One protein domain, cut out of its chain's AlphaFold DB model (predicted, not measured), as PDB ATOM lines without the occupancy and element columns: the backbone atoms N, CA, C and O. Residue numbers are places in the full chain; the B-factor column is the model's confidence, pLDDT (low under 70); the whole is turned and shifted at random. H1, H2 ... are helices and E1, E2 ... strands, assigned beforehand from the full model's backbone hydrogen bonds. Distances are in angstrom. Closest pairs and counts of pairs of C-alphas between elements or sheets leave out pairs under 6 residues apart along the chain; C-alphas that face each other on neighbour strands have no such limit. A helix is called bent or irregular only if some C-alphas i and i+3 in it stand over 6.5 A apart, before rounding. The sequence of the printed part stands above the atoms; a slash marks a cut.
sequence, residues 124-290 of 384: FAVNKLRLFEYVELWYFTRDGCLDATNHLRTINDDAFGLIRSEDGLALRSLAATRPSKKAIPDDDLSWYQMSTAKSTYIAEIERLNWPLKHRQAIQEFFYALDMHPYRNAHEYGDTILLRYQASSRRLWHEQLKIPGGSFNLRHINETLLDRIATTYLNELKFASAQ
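This is residues 124 to 290 of the 384 residues of an uncharacterized protein of Heterobasidion irregulare (strain TC 32-1) (UniProt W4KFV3). Three helices, H4, H5 and H7, run nearly side by side in a loose triangle, with the short H2 packed on H4; H8 crosses near one end of H7, and its residues 282 to 290 stick out as an arm. Far from H8 along the longest axis sits a small hairpin of strands, E1 and E2, away from the three helices. The printed part has 167 residues with eight named helices and two named strands, in the order H1, H2, H3, E1, E2, H4, H5, H6, H7, H8, and it is mostly helix. The sheet, E1 - E2, is antiparallel. The whole is compact, with a radius of gyration of the C-alphas of 17.8 A and spans of 52 by 39 by 29 A.

E1, residues 160 to 165, and E2, residues 168 to 173, form an antiparallel hairpin at 146 degrees; N 161 and O 172 are 2.8 A apart and N 170 and O 163 2.8 A, both within hydrogen-bond range. Both strands are apart from H1, residues 124 to 130. H1 is close to but not clearly touching H4, residues 191 to 207, with the closest C-alphas, of Leu 129 and Ile 205, 7.0 A apart. H2, residues 137 to 140, touches H4, and the closest C-alphas, of Phe 140 and Ala 197, are 4.6 A apart. H3, residues 142 to 154, and H2 only just touch, with 3 pairs of C-alphas within 8 A, and only at the corner; the closest are Trp 138 and Gly 144, 5.7 A. H4 and H5, residues 212 to 226, form a helical hairpin, opposite ways at a shallow tilt of 11 degrees, and the closest C-alphas, of Ile 205 and Arg 215, are 7.0 A apart. H7, residues 237 to 256, only just touches H4, with 3 pairs of C-alphas within 8 A, the closest being Trp 191 and Asp 238, 6.2 A. H6, residues 230 to 233, touches H7 at Arg 231 and Gly 237, the closest C-alphas, 4.5 A. H8, residues 270 to 290, touches H7 at a steep tilt of 54 degrees, opposite ways, through residues 272 to 280 of H8 and 240 to 244 of H7; the closest C-alphas, of Ile 240 and Ala 277, are 5.6 A apart. Every O i to N i+4 pair is within hydrogen-bond range in H1, H3, H5, H7 and H8, and 11 of 13 are in H4; H2 and H6 are too short for such a pair.

H1 begins at C-alpha 124, (-32.566, -38.845, 42.353). From first to last C-alpha H3 measures 18.7 A, H4 24.5 A, H5 21.1 A, H7 28.2 A and H8 29.9 A. H8 ends at C-alpha 290, (-12.746, -4.725, 37.219).

The C-alphas of Asp 158 and Ala 289, the two farthest apart, are 54.0 A apart. The links E2 to H4, residues 174 to 190, and H7 to H8, residues 257 to 269, are long. The printed part has no cut. Its mean pLDDT is 90.2, and residues 155 to 158 are under 70.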
ATOM      1  N   PHE A 124     -32.012 -40.170  42.675       92.25
ATOM      2  CA  PHE A 124     -32.566 -38.845  42.353       92.25
ATOM      3  C   PHE A 124     -32.531 -38.516  40.850       92.25
ATOM      4  O   PHE A 124     -33.556 -38.155  40.276       92.25
ATOM      5  N   ALA A 125     -31.374 -38.677  40.204       95.00
ATOM      6  CA  ALA A 125     -31.200 -38.351  38.793       95.00
ATOM      7  C   ALA A 125     -31.970 -39.313  37.880       95.00
ATOM      8  O   ALA A 125     -32.653 -38.880  36.954       95.00
ATOM      9  N   VAL A 126     -31.945 -40.610  38.191       94.44
ATOM     10  CA  VAL A 126     -32.746 -41.624  37.484       94.44
ATOM     11  C   VAL A 126     -34.243 -41.324  37.607       94.44
ATOM     12  O   VAL A 126     -34.990 -41.445  36.637       94.44
ATOM     13  N   ASN A 127     -34.699 -40.896  38.785       93.31
ATOM     14  CA  ASN A 127     -36.091 -40.525  39.011       93.31
ATOM     15  C   ASN A 127     -36.491 -39.274  38.212       93.31
ATOM     16  O   ASN A 127     -37.562 -39.260  37.611       93.31
ATOM     17  N   LYS A 128     -35.620 -38.260  38.133       94.44
ATOM     18  CA  LYS A 128     -35.815 -37.093  37.255       94.44
ATOM     19  C   LYS A 128     -35.954 -37.505  35.788       94.44
ATOM     20  O   LYS A 128     -36.893 -37.066  35.128       94.44
ATOM     21  N   LEU A 129     -35.105 -38.418  35.308       95.19
ATOM     22  CA  LEU A 129     -35.205 -38.944  33.943       95.19
ATOM     23  C   LEU A 129     -36.497 -39.726  33.686       95.19
ATOM     24  O   LEU A 129     -37.076 -39.603  32.612       95.19
ATOM     25  N   ARG A 130     -37.001 -40.504  34.652       93.69
ATOM     26  CA  ARG A 130     -38.315 -41.166  34.503       93.69
ATOM     27  C   ARG A 130     -39.455 -40.172  34.292       93.69
ATOM     28  O   ARG A 130     -40.414 -40.489  33.602       93.69
ATOM     29  N   LEU A 131     -39.340 -38.987  34.883       92.56
ATOM     30  CA  LEU A 131     -40.326 -37.914  34.794       92.56
ATOM     31  C   LEU A 131     -40.062 -36.948  33.625       92.56
ATOM     32  O   LEU A 131     -40.714 -35.911  33.544       92.56
ATOM     33  N   PHE A 132     -39.104 -37.261  32.740       92.81
ATOM     34  CA  PHE A 132     -38.650 -36.380  31.655       92.81
ATOM     35  C   PHE A 132     -38.209 -34.988  32.140       92.81
ATOM     36  O   PHE A 132     -38.196 -34.024  31.374       92.81
ATOM     37  N   GLU A 133     -37.808 -34.862  33.405       94.50
ATOM     38  CA  GLU A 133     -37.360 -33.600  33.981       94.50
ATOM     39  C   GLU A 133     -35.878 -33.352  33.709       94.50
ATOM     40  O   GLU A 133     -35.089 -34.283  33.532       94.50
ATOM     41  N   TYR A 134     -35.500 -32.073  33.714       95.69
ATOM     42  CA  TYR A 134     -34.101 -31.682  33.644       95.69
ATOM     43  C   TYR A 134     -33.327 -32.227  34.850       95.69
ATOM     44  O   TYR A 134     -33.795 -32.169  35.993       95.69
ATOM     45  N   VAL A 135     -32.128 -32.728  34.571       96.81
ATOM     46  CA  VAL A 135     -31.138 -33.140  35.560       96.81
ATOM     47  C   VAL A 135     -29.736 -32.871  35.023       96.81
ATOM     48  O   VAL A 135     -29.465 -33.043  33.826       96.81
ATOM     49  N   GLU A 136     -28.854 -32.448  35.922       97.31
ATOM     50  CA  GLU A 136     -27.458 -32.154  35.640       97.31
ATOM     51  C   GLU A 136     -26.707 -33.412  35.172       97.31
ATOM     52  O   GLU A 136     -26.834 -34.500  35.745       97.31
ATOM     53  N   LEU A 137     -25.864 -33.261  34.150       97.62
ATOM     54  CA  LEU A 137     -25.020 -34.329  33.608       97.62
ATOM     55  C   LEU A 137     -23.987 -34.812  34.617       97.62
ATOM     56  O   LEU A 137     -23.548 -35.958  34.533       97.62
ATOM     57  N   TRP A 138     -23.638 -33.985  35.604       97.56
ATOM     58  CA  TRP A 138     -22.707 -34.361  36.662       97.56
ATOM     59  C   TRP A 138     -23.063 -35.704  37.318       97.56
ATOM     60  O   TRP A 138     -22.172 -36.517  37.555       97.56
ATOM     61  N   TYR A 139     -24.352 -35.995  37.531       96.81
ATOM     62  CA  TYR A 139     -24.811 -37.257  38.132       96.81
ATOM     63  C   TYR A 139     -24.454 -38.514  37.331       96.81
ATOM     64  O   TYR A 139     -24.489 -39.615  37.881       96.81
ATOM     65  N   PHE A 140     -24.132 -38.351  36.051       96.19
ATOM     66  CA  PHE A 140     -23.778 -39.415  35.117       96.19
ATOM     67  C   PHE A 140     -22.264 -39.487  34.878       96.19
ATOM     68  O   PHE A 140     -21.792 -40.364  34.161       96.19
ATOM     69  N   THR A 141     -21.484 -38.587  35.485       95.56
ATOM     70  CA  THR A 141     -20.022 -38.707  35.529       95.56
ATOM     71  C   THR A 141     -19.599 -39.822  36.485       95.56
ATOM     72  O   THR A 141     -20.353 -40.236  37.369       95.56
ATOM     73  N   ARG A 142     -18.341 -40.264  36.375       92.88
ATOM     74  CA  ARG A 142     -17.734 -41.188  37.346       92.88
ATOM     75  C   ARG A 142     -17.859 -40.670  38.783       92.88
ATOM     76  O   ARG A 142     -18.218 -41.444  39.667       92.88
ATOM     77  N   ASP A 143     -17.602 -39.382  38.998       93.75
ATOM     78  CA  ASP A 143     -17.663 -38.754  40.322       93.75
ATOM     79  C   ASP A 143     -19.093 -38.735  40.869       93.75
ATOM     80  O   ASP A 143     -19.311 -39.084  42.030       93.75
ATOM     81  N   GLY A 144     -20.074 -38.415  40.020       94.31
ATOM     82  CA  GLY A 144     -21.494 -38.464  40.371       94.31
ATOM     83  C   GLY A 144     -21.966 -39.870  40.747       94.31
ATOM     84  O   GLY A 144     -22.656 -40.045  41.752       94.31
ATOM     85  N   CYS A 145     -21.542 -40.896  40.003       93.06
ATOM     86  CA  CYS A 145     -21.871 -42.289  40.312       93.06
ATOM     87  C   CYS A 145     -21.170 -42.808  41.585       93.06
ATOM     88  O   CYS A 145     -21.740 -43.595  42.347       93.06
ATOM     89  N   LEU A 146     -19.935 -42.372  41.854       92.00
ATOM     90  CA  LEU A 146     -19.246 -42.681  43.111       92.00
ATOM     91  C   LEU A 146     -19.929 -41.999  44.302       92.00
ATOM     92  O   LEU A 146     -20.104 -42.618  45.353       92.00
ATOM     93  N   ASP A 147     -20.359 -40.747  44.140       91.75
ATOM     94  CA  ASP A 147     -21.132 -40.035  45.157       91.75
ATOM     95  C   ASP A 147     -22.469 -40.736  45.433       91.75
ATOM     96  O   ASP A 147     -22.802 -40.967  46.593       91.75
ATOM     97  N   ALA A 148     -23.171 -41.186  44.389       89.19
ATOM     98  CA  ALA A 148     -24.385 -41.991  44.507       89.19
ATOM     99  C   ALA A 148     -24.163 -43.294  45.286       89.19
ATOM    100  O   ALA A 148     -24.964 -43.645  46.151       89.19
ATOM    101  N   THR A 149     -23.058 -43.993  45.016       86.25
ATOM    102  CA  THR A 149     -22.702 -45.227  45.730       86.25
ATOM    103  C   THR A 149     -22.517 -44.959  47.224       86.25
ATOM    104  O   THR A 149     -23.026 -45.701  48.059       86.25
ATOM    105  N   ASN A 150     -21.842 -43.866  47.588       84.94
ATOM    106  CA  ASN A 150     -21.692 -43.472  48.990       84.94
ATOM    107  C   ASN A 150     -23.022 -43.026  49.613       84.94
ATOM    108  O   ASN A 150     -23.307 -43.351  50.767       84.94
ATOM    109  N   HIS A 151     -23.856 -42.318  48.850       81.19
ATOM    110  CA  HIS A 151     -25.174 -41.871  49.286       81.19
ATOM    111  C   HIS A 151     -26.075 -43.051  49.664       81.19
ATOM    112  O   HIS A 151     -26.642 -43.062  50.755       81.19
ATOM    113  N   LEU A 152     -26.122 -44.081  48.813       75.12
ATOM    114  CA  LEU A 152     -26.877 -45.314  49.052       75.12
ATOM    115  C   LEU A 152     -26.378 -46.099  50.273       75.12
ATOM    116  O   LEU A 152     -27.172 -46.735  50.947       75.12
ATOM    117  N   ARG A 153     -25.083 -46.028  50.604       74.81
ATOM    118  CA  ARG A 153     -24.540 -46.672  51.817       74.81
ATOM    119  C   ARG A 153     -24.906 -45.941  53.109       74.81
ATOM    120  O   ARG A 153     -24.809 -46.531  54.179       74.81
ATOM    121  N   THR A 154     -25.251 -44.657  53.021       70.38
ATOM    122  CA  THR A 154     -25.456 -43.791  54.195       70.38
ATOM    123  C   THR A 154     -26.937 -43.537  54.482       70.38
ATOM    124  O   THR A 154     -27.301 -43.207  55.609       70.38
ATOM    125  N   ILE A 155     -27.804 -43.659  53.473       66.25
ATOM    126  CA  ILE A 155     -29.252 -43.556  53.646       66.25
ATOM    127  C   ILE A 155     -29.807 -44.919  54.047       66.25
ATOM    128  O   ILE A 155     -29.569 -45.908  53.367       66.25
ATOM    129  N   ASN A 156     -30.570 -44.954  55.141       60.16
ATOM    130  CA  ASN A 156     -31.395 -46.111  55.461       60.16
ATOM    131  C   ASN A 156     -32.478 -46.246  54.377       60.16
ATOM    132  O   ASN A 156     -33.227 -45.288  54.167       60.16
ATOM    133  N   ASP A 157     -32.544 -47.390  53.692       58.69
ATOM    134  CA  ASP A 157     -33.419 -47.610  52.523       58.69
ATOM    135  C   ASP A 157     -34.914 -47.374  52.855       58.69
ATOM    136  O   ASP A 157     -35.695 -46.956  51.999       58.69
ATOM    137  N   ASP A 158     -35.277 -47.501  54.139       63.53
ATOM    138  CA  ASP A 158     -36.628 -47.302  54.685       63.53
ATOM    139  C   ASP A 158     -36.961 -45.854  55.091       63.53
ATOM    140  O   ASP A 158     -37.993 -45.584  55.711       63.53
ATOM    141  N   ALA A 159     -36.098 -44.882  54.793       71.50
ATOM    142  CA  ALA A 159     -36.377 -43.488  55.113       71.50
ATOM    143  C   ALA A 159     -37.289 -42.857  54.044       71.50
ATOM    144  O   ALA A 159     -36.856 -42.525  52.934       71.50
ATOM    145  N   PHE A 160     -38.559 -42.651  54.394       77.88
ATOM    146  CA  PHE A 160     -39.555 -41.993  53.549       77.88
ATOM    147  C   PHE A 160     -39.840 -40.560  54.011       77.88
ATOM    148  O   PHE A 160     -39.948 -40.278  55.202       77.88
ATOM    149  N   GLY A 161     -39.986 -39.647  53.051       77.81
ATOM    150  CA  GLY A 161     -40.447 -38.280  53.273       77.81
ATOM    151  C   GLY A 161     -41.875 -38.085  52.773       77.81
ATOM    152  O   GLY A 161     -42.262 -38.641  51.744       77.81
ATOM    153  N   LEU A 162     -42.650 -37.263  53.483       81.75
ATOM    154  CA  LEU A 162     -43.926 -36.743  52.991       81.75
ATOM    155  C   LEU A 162     -43.659 -35.516  52.119       81.75
ATOM    156  O   LEU A 162     -43.034 -34.554  52.563       81.75
ATOM    157  N   ILE A 163     -44.137 -35.545  50.879       78.19
ATOM    158  CA  ILE A 163     -43.988 -34.459  49.909       78.19
ATOM    159  C   ILE A 163     -45.378 -34.003  49.488       78.19
ATOM    160  O   ILE A 163     -46.266 -34.818  49.254       78.19
ATOM    161  N   ARG A 164     -45.576 -32.690  49.390       75.12
ATOM    162  CA  ARG A 164     -46.809 -32.117  48.856       75.12
ATOM    163  C   ARG A 164     -46.819 -32.264  47.332       75.12
ATOM    164  O   ARG A 164     -45.956 -31.711  46.657       75.12
ATOM    165  N   SER A 165     -47.782 -33.020  46.829       75.06
ATOM    166  CA  SER A 165     -48.129 -33.189  45.417       75.06
ATOM    167  C   SER A 165     -49.352 -32.334  45.069       75.06
ATOM    168  O   SER A 165     -50.008 -31.791  45.959       75.06
ATOM    169  N   GLU A 166     -49.671 -32.225  43.778       71.25
ATOM    170  CA  GLU A 166     -50.859 -31.499  43.293       71.25
ATOM    171  C   GLU A 166     -52.165 -32.081  43.870       71.25
ATOM    172  O   GLU A 166     -53.048 -31.322  44.261       71.25
ATOM    173  N   ASP A 167     -52.218 -33.404  44.067       77.75
ATOM    174  CA  ASP A 167     -53.397 -34.127  44.573       77.75
ATOM    175  C   ASP A 167     -53.399 -34.377  46.099       77.75
ATOM    176  O   ASP A 167     -54.275 -35.070  46.614       77.75
ATOM    177  N   GLY A 168     -52.416 -33.861  46.853       83.00
ATOM    178  CA  GLY A 168     -52.328 -34.066  48.309       83.00
ATOM    179  C   GLY A 168     -50.917 -34.354  48.830       83.00
ATOM    180  O   GLY A 168     -49.935 -33.833  48.314       83.00
ATOM    181  N   LEU A 169     -50.790 -35.154  49.893       86.56
ATOM    182  CA  LEU A 169     -49.492 -35.594  50.426       86.56
ATOM    183  C   LEU A 169     -49.121 -36.959  49.838       86.56
ATOM    184  O   LEU A 169     -49.893 -37.905  49.934       86.56
ATOM    185  N   ALA A 170     -47.924 -37.068  49.263       81.56
ATOM    186  CA  ALA A 170     -47.368 -38.312  48.749       81.56
ATOM    187  C   ALA A 170     -46.149 -38.744  49.572       81.56
ATOM    188  O   ALA A 170     -45.263 -37.942  49.869       81.56
ATOM    189  N   LEU A 171     -46.085 -40.033  49.899       81.50
ATOM    190  CA  LEU A 171     -44.910 -40.649  50.500       81.50
ATOM    191  C   LEU A 171     -43.885 -40.959  49.394       81.50
ATOM    192  O   LEU A 171     -44.219 -41.623  48.412       81.50
ATOM    193  N   ARG A 172     -42.639 -40.494  49.526       74.38
ATOM    194  CA  ARG A 172     -41.545 -40.847  48.602       74.38
ATOM    195  C   ARG A 172     -40.273 -41.194  49.362       74.38
ATOM    196  O   ARG A 172     -39.977 -40.596  50.390       74.38
ATOM    197  N   SER A 173     -39.500 -42.137  48.826       76.62
ATOM    198  CA  SER A 173     -38.179 -42.470  49.372       76.62
ATOM    199  C   SER A 173     -37.269 -41.235  49.369       76.62
ATOM    200  O   SER A 173     -37.195 -40.494  48.376       76.62
ATOM    201  N   LEU A 174     -36.555 -41.012  50.475       71.94
ATOM    202  CA  LEU A 174     -35.603 -39.907  50.599       71.94
ATOM    203  C   LEU A 174     -34.412 -40.064  49.640       71.94
ATOM    204  O   LEU A 174     -33.912 -39.064  49.122       71.94
ATOM    205  N   ALA A 175     -34.011 -41.298  49.317       71.31
ATOM    206  CA  ALA A 175     -32.926 -41.573  48.369       71.31
ATOM    207  C   ALA A 175     -33.254 -41.106  46.937       71.31
ATOM    208  O   ALA A 175     -32.379 -40.668  46.188       71.31
ATOM    209  N   ALA A 176     -34.532 -41.162  46.550       72.12
ATOM    210  CA  ALA A 176     -34.999 -40.757  45.224       72.12
ATOM    211  C   ALA A 176     -35.309 -39.253  45.110       72.12
ATOM    212  O   ALA A 176     -35.614 -38.766  44.021       72.12
ATOM    213  N   THR A 177     -35.273 -38.513  46.221       74.62
ATOM    214  CA  THR A 177     -35.760 -37.125  46.283       74.62
ATOM    215  C   THR A 177     -34.694 -36.132  46.715       74.62
ATOM    216  O   THR A 177     -34.802 -34.953  46.378       74.62
ATOM    217  N   ARG A 178     -33.635 -36.587  47.391       84.12
ATOM    218  CA  ARG A 178     -32.546 -35.721  47.829       84.12
ATOM    219  C   ARG A 178     -31.481 -35.547  46.732       84.12
ATOM    220  O   ARG A 178     -30.831 -36.528  46.376       84.12
ATOM    221  N   PRO A 179     -31.254 -34.322  46.227       88.75
ATOM    222  CA  PRO A 179     -30.131 -34.043  45.338       88.75
ATOM    223  C   PRO A 179     -28.798 -34.099  46.095       88.75
ATOM    224  O   PRO A 179     -28.732 -33.830  47.303       88.75
ATOM    225  N   SER A 180     -27.719 -34.404  45.375       89.81
ATOM    226  CA  SER A 180     -26.369 -34.309  45.928       89.81
ATOM    227  C   SER A 180     -25.968 -32.847  46.096       89.81
ATOM    228  O   SER A 180     -26.171 -32.022  45.209       89.81
ATOM    229  N   LYS A 181     -25.319 -32.532  47.222       91.25
ATOM    230  CA  LYS A 181     -24.720 -31.207  47.460       91.25
ATOM    231  C   LYS A 181     -23.495 -30.940  46.578       91.25
ATOM    232  O   LYS A 181     -23.029 -29.809  46.539       91.25
ATOM    233  N   LYS A 182     -22.948 -31.978  45.942       93.94
ATOM    234  CA  LYS A 182     -21.777 -31.891  45.061       93.94
ATOM    235  C   LYS A 182     -22.157 -31.758  43.587       93.94
ATOM    236  O   LYS A 182     -21.261 -31.712  42.753       93.94
ATOM    237  N   ALA A 183     -23.454 -31.742  43.269       94.88
ATOM    238  CA  ALA A 183     -23.913 -31.622  41.896       94.88
ATOM    239  C   ALA A 183     -23.397 -30.324  41.269       94.88
ATOM    240  O   ALA A 183     -23.584 -29.242  41.823       94.88
ATOM    241  N   ILE A 184     -22.731 -30.467  40.125       96.12
ATOM    242  CA  ILE A 184     -22.191 -29.354  39.348       96.12
ATOM    243  C   ILE A 184     -23.204 -29.008  38.247       96.12
ATOM    244  O   ILE A 184     -23.640 -29.926  37.542       96.12
ATOM    245  N   PRO A 185     -23.586 -27.728  38.086       96.81
ATOM    246  CA  PRO A 185     -24.408 -27.282  36.966       96.81
ATOM    247  C   PRO A 185     -23.761 -27.614  35.617       96.81
ATOM    248  O   PRO A 185     -22.545 -27.537  35.475       96.81
ATOM    249  N   ASP A 186     -24.569 -27.948  34.608       97.19
ATOM    250  CA  ASP A 186     -24.066 -28.316  33.273       97.19
ATOM    251  C   ASP A 186     -23.131 -27.267  32.645       97.19
ATOM    252  O   ASP A 186     -22.184 -27.621  31.949       97.19
ATOM    253  N   ASP A 187     -23.398 -25.985  32.891       96.12
ATOM    254  CA  ASP A 187     -22.633 -24.846  32.385       96.12
ATOM    255  C   ASP A 187     -21.258 -24.674  33.051       96.12
ATOM    256  O   ASP A 187     -20.378 -24.048  32.457       96.12
ATOM    257  N   ASP A 188     -21.060 -25.284  34.222       96.38
ATOM    258  CA  ASP A 188     -19.805 -25.280  34.983       96.38
ATOM    259  C   ASP A 188     -19.010 -26.593  34.831       96.38
ATOM    260  O   ASP A 188     -17.941 -26.759  35.426       96.38
ATOM    261  N   LEU A 189     -19.514 -27.554  34.049       96.50
ATOM    262  CA  LEU A 189     -18.785 -28.787  33.759       96.50
ATOM    263  C   LEU A 189     -17.570 -28.517  32.872       96.50
ATOM    264  O   LEU A 189     -17.580 -27.652  32.006       96.50
ATOM    265  N   SER A 190     -16.524 -29.327  33.012       96.44
ATOM    266  CA  SER A 190     -15.488 -29.403  31.976       96.44
ATOM    267  C   SER A 190     -15.993 -30.175  30.753       96.44
ATOM    268  O   SER A 190     -16.843 -31.067  30.866       96.44
ATOM    269  N   TRP A 191     -15.402 -29.917  29.581       95.69
ATOM    270  CA  TRP A 191     -15.744 -30.665  28.367       95.69
ATOM    271  C   TRP A 191     -15.555 -32.179  28.538       95.69
ATOM    272  O   TRP A 191     -16.367 -32.982  28.073       95.69
ATOM    273  N   TYR A 192     -14.497 -32.579  29.250       95.44
ATOM    274  CA  TYR A 192     -14.217 -33.975  29.584       95.44
ATOM    275  C   TYR A 192     -15.318 -34.596  30.459       95.44
ATOM    276  O   TYR A 192     -15.786 -35.703  30.180       95.44
ATOM    277  N   GLN A 193     -15.781 -33.881  31.490       96.12
ATOM    278  CA  GLN A 193     -16.883 -34.346  32.336       96.12
ATOM    279  C   GLN A 193     -18.184 -34.477  31.542       96.12
ATOM    280  O   GLN A 193     -18.846 -35.506  31.641       96.12
ATOM    281  N   MET A 194     -18.526 -33.499  30.702       96.00
ATOM    282  CA  MET A 194     -19.699 -33.591  29.829       96.00
ATOM    283  C   MET A 194     -19.581 -34.778  28.854       96.00
ATOM    284  O   MET A 194     -20.505 -35.583  28.734       96.00
ATOM    285  N   SER A 195     -18.415 -34.948  28.221       93.50
ATOM    286  CA  SER A 195     -18.156 -36.023  27.252       93.50
ATOM    287  C   SER A 195     -18.215 -37.421  27.856       93.50
ATOM    288  O   SER A 195     -18.604 -38.359  27.169       93.50
ATOM    289  N   THR A 196     -17.832 -37.578  29.122       92.44
ATOM    290  CA  THR A 196     -17.963 -38.857  29.835       92.44
ATOM    291  C   THR A 196     -19.392 -39.071  30.329       92.44
ATOM    292  O   THR A 196     -19.946 -40.154  30.148       92.44
ATOM    293  N   ALA A 197     -20.028 -38.029  30.870       95.94
ATOM    294  CA  ALA A 197     -21.401 -38.088  31.358       95.94
ATOM    295  C   ALA A 197     -22.424 -38.412  30.267       95.94
ATOM    296  O   ALA A 197     -23.364 -39.163  30.525       95.94
ATOM    297  N   LYS A 198     -22.264 -37.871  29.050       94.50
ATOM    298  CA  LYS A 198     -23.247 -38.052  27.968       94.50
ATOM    299  C   LYS A 198     -23.462 -39.526  27.618       94.50
ATOM    300  O   LYS A 198     -24.597 -39.927  27.386       94.50
ATOM    301  N   SER A 199     -22.408 -40.347  27.625       92.69
ATOM    302  CA  SER A 199     -22.508 -41.777  27.314       92.69
ATOM    303  C   SER A 199     -23.346 -42.509  28.360       92.69
ATOM    304  O   SER A 199     -24.258 -43.256  28.011       92.69
ATOM    305  N   THR A 200     -23.096 -42.240  29.642       94.12
ATOM    306  CA  THR A 200     -23.869 -42.814  30.749       94.12
ATOM    307  C   THR A 200     -25.304 -42.284  30.774       94.12
ATOM    308  O   THR A 200     -26.233 -43.046  31.021       94.12
ATOM    309  N   TYR A 201     -25.508 -41.005  30.454       95.81
ATOM    310  CA  TYR A 201     -26.833 -40.404  30.311       95.81
ATOM    311  C   TYR A 201     -27.648 -41.080  29.197       95.81
ATOM    312  O   TYR A 201     -28.801 -41.446  29.415       95.81
ATOM    313  N   ILE A 202     -27.047 -41.282  28.018       95.06
ATOM    314  CA  ILE A 202     -27.686 -41.949  26.873       95.06
ATOM    315  C   ILE A 202     -28.051 -43.398  27.225       95.06
ATOM    316  O   ILE A 202     -29.189 -43.809  27.009       95.06
ATOM    317  N   ALA A 203     -27.131 -44.150  27.832       93.88
ATOM    318  CA  ALA A 203     -27.408 -45.518  28.269       93.88
ATOM    319  C   ALA A 203     -28.578 -45.577  29.271       93.88
ATOM    320  O   ALA A 203     -29.408 -46.485  29.223       93.88
ATOM    321  N   GLU A 204     -28.691 -44.584  30.156       95.25
ATOM    322  CA  GLU A 204     -29.759 -44.539  31.149       95.25
ATOM    323  C   GLU A 204     -31.127 -44.201  30.535       95.25
ATOM    324  O   GLU A 204     -32.117 -44.850  30.869       95.25
ATOM    325  N   ILE A 205     -31.213 -43.252  29.593       95.50
ATOM    326  CA  ILE A 205     -32.483 -42.979  28.889       95.50
ATOM    327  C   ILE A 205     -32.916 -44.161  28.005       95.50
ATOM    328  O   ILE A 205     -34.115 -44.391  27.831       95.50
ATOM    329  N   GLU A 206     -31.965 -44.936  27.471       94.44
ATOM    330  CA  GLU A 206     -32.241 -46.194  26.767       94.44
ATOM    331  C   GLU A 206     -32.806 -47.244  27.721       94.44
ATOM    332  O   GLU A 206     -33.857 -47.818  27.444       94.44
ATOM    333  N   ARG A 207     -32.175 -47.423  28.886       94.00
ATOM    334  CA  ARG A 207     -32.638 -48.331  29.944       94.00
ATOM    335  C   ARG A 207     -34.029 -47.969  30.473       94.00
ATOM    336  O   ARG A 207     -34.790 -48.848  30.870       94.00
ATOM    337  N   LEU A 208     -34.364 -46.679  30.492       95.69
ATOM    338  CA  LEU A 208     -35.681 -46.164  30.876       95.69
ATOM    339  C   LEU A 208     -36.710 -46.199  29.734       95.69
ATOM    340  O   LEU A 208     -37.818 -45.698  29.913       95.69
ATOM    341  N   ASN A 209     -36.370 -46.787  28.583       95.81
ATOM    342  CA  ASN A 209     -37.250 -46.933  27.424       95.81
ATOM    343  C   ASN A 209     -37.854 -45.605  26.941       95.81
ATOM    344  O   ASN A 209     -39.020 -45.545  26.547       95.81
ATOM    345  N   TRP A 210     -37.066 -44.526  26.949       95.19
ATOM    346  CA  TRP A 210     -37.514 -43.253  26.387       95.19
ATOM    347  C   TRP A 210     -37.938 -43.414  24.913       95.19
ATOM    348  O   TRP A 210     -37.297 -44.173  24.167       95.19
ATOM    349  N   PRO A 211     -38.970 -42.685  24.437       94.12
ATOM    350  CA  PRO A 211     -39.406 -42.804  23.052       94.12
ATOM    351  C   PRO A 211     -38.258 -42.502  22.084       94.12
ATOM    352  O   PRO A 211     -37.485 -41.563  22.292       94.12
ATOM    353  N   LEU A 212     -38.153 -43.300  21.013       94.19
ATOM    354  CA  LEU A 212     -37.011 -43.289  20.088       94.19
ATOM    355  C   LEU A 212     -36.684 -41.880  19.565       94.19
ATOM    356  O   LEU A 212     -35.521 -41.492  19.541       94.19
ATOM    357  N   LYS A 213     -37.717 -41.092  19.247       92.50
ATOM    358  CA  LYS A 213     -37.586 -39.704  18.781       92.50
ATOM    359  C   LYS A 213     -36.820 -38.809  19.768       92.50
ATOM    360  O   LYS A 213     -35.999 -38.006  19.340       92.50
ATOM    361  N   HIS A 214     -37.063 -38.946  21.074       93.25
ATOM    362  CA  HIS A 214     -36.366 -38.159  22.100       93.25
ATOM    363  C   HIS A 214     -34.922 -38.627  22.286       93.25
ATOM    364  O   HIS A 214     -34.025 -37.795  22.410       93.25
ATOM    365  N   ARG A 215     -34.689 -39.948  22.257       94.19
ATOM    366  CA  ARG A 215     -33.337 -40.524  22.347       94.19
ATOM    367  C   ARG A 215     -32.454 -40.053  21.191       94.19
ATOM    368  O   ARG A 215     -31.372 -39.533  21.440       94.19
ATOM    369  N   GLN A 216     -32.960 -40.142  19.961       95.06
ATOM    370  CA  GLN A 216     -32.252 -39.679  18.765       95.06
ATOM    371  C   GLN A 216     -31.969 -38.177  18.817       95.06
ATOM    372  O   GLN A 216     -30.836 -37.772  18.588       95.06
ATOM    373  N   ALA A 217     -32.950 -37.348  19.195       94.75
ATOM    374  CA  ALA A 217     -32.742 -35.903  19.304       94.75
ATOM    375  C   ALA A 217     -31.610 -35.540  20.284       94.75
ATOM    376  O   ALA A 217     -30.806 -34.663  19.985       94.75
ATOM    377  N   ILE A 218     -31.519 -36.225  21.431       95.75
ATOM    378  CA  ILE A 218     -30.442 -36.020  22.414       95.75
ATOM    379  C   ILE A 218     -29.093 -36.530  21.889       95.75
ATOM    380  O   ILE A 218     -28.084 -35.838  22.024       95.75
ATOM    381  N   GLN A 219     -29.057 -37.727  21.296       95.88
ATOM    382  CA  GLN A 219     -27.834 -38.311  20.731       95.88
ATOM    383  C   GLN A 219     -27.253 -37.417  19.629       95.88
ATOM    384  O   GLN A 219     -26.073 -37.067  19.665       95.88
ATOM    385  N   GLU A 220     -28.092 -36.998  18.682       96.75
ATOM    386  CA  GLU A 220     -27.685 -36.134  17.577       96.75
ATOM    387  C   GLU A 220     -27.300 -34.729  18.057       96.75
ATOM    388  O   GLU A 220     -26.399 -34.120  17.491       96.75
ATOM    389  N   PHE A 221     -27.936 -34.223  19.115       97.44
ATOM    390  CA  PHE A 221     -27.556 -32.961  19.743       97.44
ATOM    391  C   PHE A 221     -26.147 -33.003  20.336       97.44
ATOM    392  O   PHE A 221     -25.335 -32.127  20.044       97.44
ATOM    393  N   PHE A 222     -25.823 -34.032  21.125       97.19
ATOM    394  CA  PHE A 222     -24.470 -34.179  21.665       97.19
ATOM    395  C   PHE A 222     -23.430 -34.342  20.555       97.19
ATOM    396  O   PHE A 222     -22.370 -33.726  20.623       97.19
ATOM    397  N   TYR A 223     -23.760 -35.094  19.504       96.19
ATOM    398  CA  TYR A 223     -22.907 -35.207  18.324       96.19
ATOM    399  C   TYR A 223     -22.693 -33.852  17.625       96.19
ATOM    400  O   TYR A 223     -21.566 -33.506  17.276       96.19
ATOM    401  N   ALA A 224     -23.752 -33.053  17.456       96.50
ATOM    402  CA  ALA A 224     -23.655 -31.726  16.850       96.50
ATOM    403  C   ALA A 224     -22.761 -30.779  17.668       96.50
ATOM    404  O   ALA A 224     -21.990 -30.023  17.085       96.50
ATOM    405  N   LEU A 225     -22.811 -30.859  19.002       96.25
ATOM    406  CA  LEU A 225     -21.916 -30.111  19.891       96.25
ATOM    407  C   LEU A 225     -20.457 -30.581  19.790       96.25
ATOM    408  O   LEU A 225     -19.546 -29.753  19.790       96.25
ATOM    409  N   ASP A 226     -20.222 -31.894  19.697       95.25
ATOM    410  CA  ASP A 226     -18.872 -32.449  19.552       95.25
ATOM    411  C   ASP A 226     -18.187 -31.978  18.268       95.25
ATOM    412  O   ASP A 226     -16.997 -31.666  18.282       95.25
ATOM    413  N   MET A 227     -18.951 -31.914  17.176       95.38
ATOM    414  CA  MET A 227     -18.459 -31.571  15.841       95.38
ATOM    415  C   MET A 227     -18.555 -30.073  15.526       95.38
ATOM    416  O   MET A 227     -18.241 -29.660  14.408       95.38
ATOM    417  N   HIS A 228     -19.001 -29.251  16.479       96.38
ATOM    418  CA  HIS A 228     -19.253 -27.842  16.221       96.38
ATOM    419  C   HIS A 228     -17.948 -27.073  15.955       96.38
ATOM    420  O   HIS A 228     -17.012 -27.182  16.755       96.38
ATOM    421  N   PRO A 229     -17.877 -26.209  14.919       94.81
ATOM    422  CA  PRO A 229     -16.681 -25.416  14.625       94.81
ATOM    423  C   PRO A 229     -16.179 -24.587  15.811       94.81
ATOM    424  O   PRO A 229     -14.971 -24.409  15.965       94.81
ATOM    425  N   TYR A 230     -17.086 -24.143  16.694       93.19
ATOM    426  CA  TYR A 230     -16.716 -23.372  17.884       93.19
ATOM    427  C   TYR A 230     -15.688 -24.070  18.775       93.19
ATOM    428  O   TYR A 230     -14.868 -23.371  19.363       93.19
ATOM    429  N   ARG A 231     -15.686 -25.410  18.839       92.12
ATOM    430  CA  ARG A 231     -14.724 -26.189  19.638       92.12
ATOM    431  C   ARG A 231     -13.277 -25.853  19.303       92.12
ATOM    432  O   ARG A 231     -12.449 -25.777  20.198       92.12
ATOM    433  N   ASN A 232     -12.990 -25.655  18.018       89.38
ATOM    434  CA  ASN A 232     -11.629 -25.455  17.525       89.38
ATOM    435  C   ASN A 232     -11.363 -24.009  17.085       89.38
ATOM    436  O   ASN A 232     -10.212 -23.589  17.037       89.38
ATOM    437  N   ALA A 233     -12.407 -23.250  16.737       89.38
ATOM    438  CA  ALA A 233     -12.274 -21.893  16.208       89.38
ATOM    439  C   ALA A 233     -12.163 -20.803  17.292       89.38
ATOM    440  O   ALA A 233     -11.673 -19.714  17.001       89.38
ATOM    441  N   HIS A 234     -12.612 -21.067  18.525       88.62
ATOM    442  CA  HIS A 234     -12.635 -20.081  19.608       88.62
ATOM    443  C   HIS A 234     -11.835 -20.550  20.826       88.62
ATOM    444  O   HIS A 234     -11.988 -21.682  21.271       88.62
ATOM    445  N   GLU A 235     -11.066 -19.637  21.433       89.81
ATOM    446  CA  GLU A 235     -10.275 -19.894  22.653       89.81
ATOM    447  C   GLU A 235     -11.130 -20.437  23.813       89.81
ATOM    448  O   GLU A 235     -10.692 -21.302  24.564       89.81
ATOM    449  N   TYR A 236     -12.381 -19.979  23.916       94.00
ATOM    450  CA  TYR A 236     -13.347 -20.419  24.929       94.00
ATOM    451  C   TYR A 236     -14.489 -21.260  24.346       94.00
ATOM    452  O   TYR A 236     -15.595 -21.283  24.895       94.00
ATOM    453  N   GLY A 237     -14.242 -21.920  23.212       95.06
ATOM    454  CA  GLY A 237     -15.235 -22.694  22.471       95.06
ATOM    455  C   GLY A 237     -15.983 -23.705  23.335       95.06
ATOM    456  O   GLY A 237     -17.213 -23.720  23.340       95.06
ATOM    457  N   ASP A 238     -15.243 -24.486  24.125       96.19
ATOM    458  CA  ASP A 238     -15.801 -25.481  25.042       96.19
ATOM    459  C   ASP A 238     -16.782 -24.852  26.041       96.19
ATOM    460  O   ASP A 238     -17.922 -25.300  26.154       96.19
ATOM    461  N   THR A 239     -16.380 -23.781  26.735       96.00
ATOM    462  CA  THR A 239     -17.219 -23.111  27.743       96.00
ATOM    463  C   THR A 239     -18.476 -22.498  27.131       96.00
ATOM    464  O   THR A 239     -19.565 -22.604  27.697       96.00
ATOM    465  N   ILE A 240     -18.354 -21.882  25.953       97.12
ATOM    466  CA  ILE A 240     -19.489 -21.294  25.234       97.12
ATOM    467  C   ILE A 240     -20.495 -22.385  24.845       97.12
ATOM    468  O   ILE A 240     -21.699 -22.231  25.069       97.12
ATOM    469  N   LEU A 241     -20.008 -23.506  24.311       97.44
ATOM    470  CA  LEU A 241     -20.847 -24.635  23.917       97.44
ATOM    471  C   LEU A 241     -21.495 -25.330  25.117       97.44
ATOM    472  O   LEU A 241     -22.645 -25.747  25.012       97.44
ATOM    473  N   LEU A 242     -20.817 -25.411  26.262       97.69
ATOM    474  CA  LEU A 242     -21.392 -25.939  27.505       97.69
ATOM    475  C   LEU A 242     -22.518 -25.046  28.038       97.69
ATOM    476  O   LEU A 242     -23.589 -25.545  28.381       97.69
ATOM    477  N   ARG A 243     -22.342 -23.720  28.017       97.50
ATOM    478  CA  ARG A 243     -23.413 -22.773  28.371       97.50
ATOM    479  C   ARG A 243     -24.615 -22.886  27.435       97.50
ATOM    480  O   ARG A 243     -25.762 -22.886  27.899       97.50
ATOM    481  N   TYR A 244     -24.367 -23.018  26.130       97.88
ATOM    482  CA  TYR A 244     -25.421 -23.289  25.152       97.88
ATOM    483  C   TYR A 244     -26.117 -24.619  25.463       97.88
ATOM    484  O   TYR A 244     -27.339 -24.662  25.588       97.88
ATOM    485  N   GLN A 245     -25.349 -25.684  25.702       97.12
ATOM    486  CA  GLN A 245     -25.871 -27.003  26.036       97.12
ATOM    487  C   GLN A 245     -26.776 -26.984  27.265       97.12
ATOM    488  O   GLN A 245     -27.868 -27.564  27.230       97.12
ATOM    489  N   ALA A 246     -26.321 -26.361  28.351       97.12
ATOM    490  CA  ALA A 246     -27.063 -26.249  29.598       97.12
ATOM    491  C   ALA A 246     -28.398 -25.528  29.368       97.12
ATOM    492  O   ALA A 246     -29.458 -26.045  29.721       97.12
ATOM    493  N   SER A 247     -28.348 -24.378  28.690       96.00
ATOM    494  CA  SER A 247     -29.522 -23.556  28.386       96.00
ATOM    495  C   SER A 247     -30.533 -24.299  27.508       96.00
ATOM    496  O   SER A 247     -31.714 -24.377  27.847       96.00
ATOM    497  N   SER A 248     -30.073 -24.894  26.402       95.75
ATOM    498  CA  SER A 248     -30.929 -25.619  25.459       95.75
ATOM    499  C   SER A 248     -31.583 -26.838  26.097       95.75
ATOM    500  O   SER A 248     -32.774 -27.057  25.887       95.75
ATOM    501  N   ARG A 249     -30.850 -27.617  26.909       95.75
ATOM    502  CA  ARG A 249     -31.425 -28.786  27.592       95.75
ATOM    503  C   ARG A 249     -32.443 -28.389  28.655       95.75
ATOM    504  O   ARG A 249     -33.512 -28.992  28.675       95.75
ATOM    505  N   ARG A 250     -32.161 -27.379  29.490       95.31
ATOM    506  CA  ARG A 250     -33.128 -26.872  30.486       95.31
ATOM    507  C   ARG A 250     -34.437 -26.467  29.809       95.31
ATOM    508  O   ARG A 250     -35.483 -27.023  30.135       95.31
ATOM    509  N   LEU A 251     -34.351 -25.613  28.788       94.25
ATOM    510  CA  LEU A 251     -35.519 -25.144  28.043       94.25
ATOM    511  C   LEU A 251     -36.278 -26.290  27.360       94.25
ATOM    512  O   LEU A 251     -37.506 -26.324  27.371       94.25
ATOM    513  N   TRP A 252     -35.562 -27.250  26.774       94.50
ATOM    514  CA  TRP A 252     -36.191 -28.390  26.116       94.50
ATOM    515  C   TRP A 252     -36.988 -29.257  27.095       94.50
ATOM    516  O   TRP A 252     -38.140 -29.589  26.820       94.50
ATOM    517  N   HIS A 253     -36.417 -29.573  28.259       94.12
ATOM    518  CA  HIS A 253     -37.106 -30.329  29.306       94.12
ATOM    519  C   HIS A 253     -38.308 -29.576  29.893       94.12
ATOM    520  O   HIS A 253     -39.327 -30.196  30.193       94.12
ATOM    521  N   GLU A 254     -38.226 -28.251  30.037       92.38
ATOM    522  CA  GLU A 254     -39.372 -27.424  30.436       92.38
ATOM    523  C   GLU A 254     -40.508 -27.513  29.411       92.38
ATOM    524  O   GLU A 254     -41.667 -27.702  29.779       92.38
ATOM    525  N   GLN A 255     -40.181 -27.450  28.118       91.56
ATOM    526  CA  GLN A 255     -41.172 -27.493  27.046       91.56
ATOM    527  C   GLN A 255     -41.755 -28.883  26.777       91.56
ATOM    528  O   GLN A 255     -42.864 -28.969  26.256       91.56
ATOM    529  N   LEU A 256     -41.073 -29.970  27.161       89.56
ATOM    530  CA  LEU A 256     -41.647 -31.323  27.102       89.56
ATOM    531  C   LEU A 256     -42.902 -31.474  27.972       89.56
ATOM    532  O   LEU A 256     -43.738 -32.328  27.686       89.56
ATOM    533  N   LYS A 257     -43.060 -30.635  29.004       85.94
ATOM    534  CA  LYS A 257     -44.258 -30.617  29.857       85.94
ATOM    535  C   LYS A 257     -45.486 -30.038  29.143       85.94
ATOM    536  O   LYS A 257     -46.606 -30.238  29.600       85.94
ATOM    537  N   ILE A 258     -45.290 -29.331  28.027       87.25
ATOM    538  CA  ILE A 258     -46.352 -28.708  27.238       87.25
ATOM    539  C   ILE A 258     -46.646 -29.606  26.025       87.25
ATOM    540  O   ILE A 258     -45.753 -29.823  25.200       87.25
ATOM    541  N   PRO A 259     -47.883 -30.114  25.851       80.19
ATOM    542  CA  PRO A 259     -48.242 -30.921  24.687       80.19
ATOM    543  C   PRO A 259     -47.943 -30.188  23.372       80.19
ATOM    544  O   PRO A 259     -48.469 -29.108  23.118       80.19
ATOM    545  N   GLY A 260     -47.073 -30.765  22.538       77.94
ATOM    546  CA  GLY A 260     -46.651 -30.167  21.265       77.94
ATOM    547  C   GLY A 260     -45.712 -28.957  21.382       77.94
ATOM    548  O   GLY A 260     -45.376 -28.369  20.359       77.94
ATOM    549  N   GLY A 261     -45.275 -28.590  22.594       73.81
ATOM    550  CA  GLY A 261     -44.467 -27.395  22.845       73.81
ATOM    551  C   GLY A 261     -42.961 -27.561  22.628       73.81
ATOM    552  O   GLY A 261     -42.269 -26.561  22.470       73.81
ATOM    553  N   SER A 262     -42.432 -28.789  22.613       77.94
ATOM    554  CA  SER A 262     -40.983 -29.027  22.520       77.94
ATOM    555  C   SER A 262     -40.438 -28.934  21.090       77.94
ATOM    556  O   SER A 262     -41.012 -29.515  20.166       77.94
ATOM    557  N   PHE A 263     -39.262 -28.328  20.924       89.00
ATOM    558  CA  PHE A 263     -38.484 -28.354  19.677       89.00
ATOM    559  C   PHE A 263     -37.536 -29.565  19.586       89.00
ATOM    560  O   PHE A 263     -37.369 -30.334  20.533       89.00
ATOM    561  N   ASN A 264     -36.901 -29.756  18.427       88.88
ATOM    562  CA  ASN A 264     -35.873 -30.780  18.249       88.88
ATOM    563  C   ASN A 264     -34.498 -30.238  18.678       88.88
ATOM    564  O   ASN A 264     -33.997 -29.298  18.065       88.88
ATOM    565  N   LEU A 265     -33.892 -30.853  19.701       91.69
ATOM    566  CA  LEU A 265     -32.578 -30.472  20.232       91.69
ATOM    567  C   LEU A 265     -31.437 -30.601  19.219       91.69
ATOM    568  O   LEU A 265     -30.459 -29.877  19.346       91.69
ATOM    569  N   ARG A 266     -31.557 -31.481  18.216       91.94
ATOM    570  CA  ARG A 266     -30.525 -31.712  17.193       91.94
ATOM    571  C   ARG A 266     -30.004 -30.416  16.566       91.94
ATOM    572  O   ARG A 266     -28.820 -30.310  16.258       91.94
ATOM    573  N   HIS A 267     -30.901 -29.476  16.285       93.19
ATOM    574  CA  HIS A 267     -30.566 -28.278  15.528       93.19
ATOM    575  C   HIS A 267     -29.944 -27.232  16.453       93.19
ATOM    576  O   HIS A 267     -30.632 -26.644  17.290       93.19
ATOM    577  N   ILE A 268     -28.642 -26.990  16.286       95.00
ATOM    578  CA  ILE A 268     -27.957 -25.887  16.956       95.00
ATOM    579  C   ILE A 268     -28.506 -24.571  16.399       95.00
ATOM    580  O   ILE A 268     -28.563 -24.351  15.191       95.00
ATOM    581  N   ASN A 269     -28.983 -23.714  17.293       95.88
ATOM    582  CA  ASN A 269     -29.466 -22.389  16.966       95.88
ATOM    583  C   ASN A 269     -28.274 -21.433  17.012       95.88
ATOM    584  O   ASN A 269     -27.926 -20.931  18.082       95.88
ATOM    585  N   GLU A 270     -27.670 -21.199  15.847       95.56
ATOM    586  CA  GLU A 270     -26.483 -20.350  15.696       95.56
ATOM    587  C   GLU A 270     -26.704 -18.943  16.265       95.56
ATOM    588  O   GLU A 270     -25.876 -18.442  17.015       95.56
ATOM    589  N   THR A 271     -27.877 -18.339  16.042       96.38
ATOM    590  CA  THR A 271     -28.209 -17.012  16.592       96.38
ATOM    591  C   THR A 271     -28.178 -16.995  18.123       96.38
ATOM    592  O   THR A 271     -27.712 -16.035  18.742       96.38
ATOM    593  N   LEU A 272     -28.696 -18.047  18.763       95.75
ATOM    594  CA  LEU A 272     -28.641 -18.181  20.216       95.75
ATOM    595  C   LEU A 272     -27.208 -18.451  20.692       95.75
ATOM    596  O   LEU A 272     -26.799 -17.873  21.699       95.75
ATOM    597  N   LEU A 273     -26.459 -19.294  19.980       96.81
ATOM    598  CA  LEU A 273     -25.067 -19.605  20.291       96.81
ATOM    599  C   LEU A 273     -24.182 -18.354  20.218       96.81
ATOM    600  O   LEU A 273     -23.493 -18.053  21.189       96.81
ATOM    601  N   ASP A 274     -24.284 -17.568  19.147       96.06
ATOM    602  CA  ASP A 274     -23.558 -16.305  18.963       96.06
ATOM    603  C   ASP A 274     -23.894 -15.291  20.065       96.06
ATOM    604  O   ASP A 274     -23.021 -14.583  20.582       96.06
ATOM    605  N   ARG A 275     -25.164 -15.236  20.490       96.94
ATOM    606  CA  ARG A 275     -25.587 -14.380  21.606       96.94
ATOM    607  C   ARG A 275     -24.958 -14.826  22.926       96.94
ATOM    608  O   ARG A 275     -24.508 -13.978  23.702       96.94
ATOM    609  N   ILE A 276     -24.917 -16.133  23.192       96.25
ATOM    610  CA  ILE A 276     -24.269 -16.695  24.387       96.25
ATOM    611  C   ILE A 276     -22.763 -16.427  24.348       96.25
ATOM    612  O   ILE A 276     -22.210 -15.951  25.340       96.25
ATOM    613  N   ALA A 277     -22.118 -16.639  23.198       95.56
ATOM    614  CA  ALA A 277     -20.707 -16.348  22.980       95.56
ATOM    615  C   ALA A 277     -20.386 -14.876  23.264       95.56
ATOM    616  O   ALA A 277     -19.501 -14.565  24.058       95.56
ATOM    617  N   THR A 278     -21.164 -13.961  22.681       95.81
ATOM    618  CA  THR A 278     -21.010 -12.514  22.879       95.81
ATOM    619  C   THR A 278     -21.164 -12.132  24.348       95.81
ATOM    620  O   THR A 278     -20.360 -11.365  24.878       95.81
ATOM    621  N   THR A 279     -22.170 -12.688  25.024       96.25
ATOM    622  CA  THR A 279     -22.420 -12.426  26.449       96.25
ATOM    623  C   THR A 279     -21.241 -12.890  27.300       96.25
ATOM    624  O   THR A 279     -20.712 -12.108  28.086       96.25
ATOM    625  N   TYR A 280     -20.759 -14.114  27.076       94.31
ATOM    626  CA  TYR A 280     -19.622 -14.669  27.805       94.31
ATOM    627  C   TYR A 280     -18.332 -13.865  27.596       94.31
ATOM    628  O   TYR A 280     -17.636 -13.519  28.550       94.31
ATOM    629  N   LEU A 281     -18.025 -13.498  26.351       93.25
ATOM    630  CA  LEU A 281     -16.848 -12.684  26.047       93.25
ATOM    631  C   LEU A 281     -16.939 -11.288  26.677       93.25
ATOM    632  O   LEU A 281     -15.925 -10.739  27.110       93.25
ATOM    633  N   ASN A 282     -18.139 -10.710  26.753       93.44
ATOM    634  CA  ASN A 282     -18.349  -9.449  27.456       93.44
ATOM    635  C   ASN A 282     -18.121  -9.610  28.964       93.44
ATOM    636  O   ASN A 282     -17.400  -8.797  29.535       93.44
ATOM    637  N   GLU A 283     -18.640 -10.667  29.599       92.75
ATOM    638  CA  GLU A 283     -18.377 -10.970  31.018       92.75
ATOM    639  C   GLU A 283     -16.873 -11.042  31.317       92.75
ATOM    640  O   GLU A 283     -16.406 -10.431  32.280       92.75
ATOM    641  N   LEU A 284     -16.093 -11.711  30.460       90.81
ATOM    642  CA  LEU A 284     -14.635 -11.785  30.605       90.81
ATOM    643  C   LEU A 284     -13.965 -10.408  30.510       90.81
ATOM    644  O   LEU A 284     -13.085 -10.093  31.316       90.81
ATOM    645  N   LYS A 285     -14.396  -9.569  29.561       89.38
ATOM    646  CA  LYS A 285     -13.898  -8.192  29.410       89.38
ATOM    647  C   LYS A 285     -14.244  -7.319  30.617       89.38
ATOM    648  O   LYS A 285     -13.406  -6.547  31.075       89.38
ATOM    649  N   PHE A 286     -15.455  -7.437  31.159       86.81
ATOM    650  CA  PHE A 286     -15.846  -6.703  32.364       86.81
ATOM    651  C   PHE A 286     -15.060  -7.176  33.589       86.81
ATOM    652  O   PHE A 286     -14.568  -6.347  34.353       86.81
ATOM    653  N   ALA A 287     -14.868  -8.487  33.756       84.94
ATOM    654  CA  ALA A 287     -14.093  -9.041  34.862       84.94
ATOM    655  C   ALA A 287     -12.613  -8.616  34.808       84.94
ATOM    656  O   ALA A 287     -12.021  -8.289  35.840       84.94
ATOM    657  N   SER A 288     -12.010  -8.575  33.615       80.06
ATOM    658  CA  SER A 288     -10.634  -8.098  33.441       80.06
ATOM    659  C   SER A 288     -10.508  -6.591  33.695       80.06
ATOM    660  O   SER A 288      -9.566  -6.162  34.370       80.06
ATOM    661  N   ALA A 289     -11.486  -5.793  33.255       77.94
ATOM    662  CA  ALA A 289     -11.555  -4.366  33.559       77.94
ATOM    663  C   ALA A 289     -11.705  -4.110  35.069       77.94
ATOM    664  O   ALA A 289     -10.970  -3.298  35.625       77.94
ATOM    665  N   GLN A 290     -12.577  -4.846  35.766       73.69
ATOM    666  CA  GLN A 290     -12.746  -4.725  37.219       73.69
ATOM    667  C   GLN A 290     -11.481  -5.103  37.998       73.69
ATOM    668  O   GLN A 290     -11.105  -4.387  38.923       73.69
TER     669      GLN A 290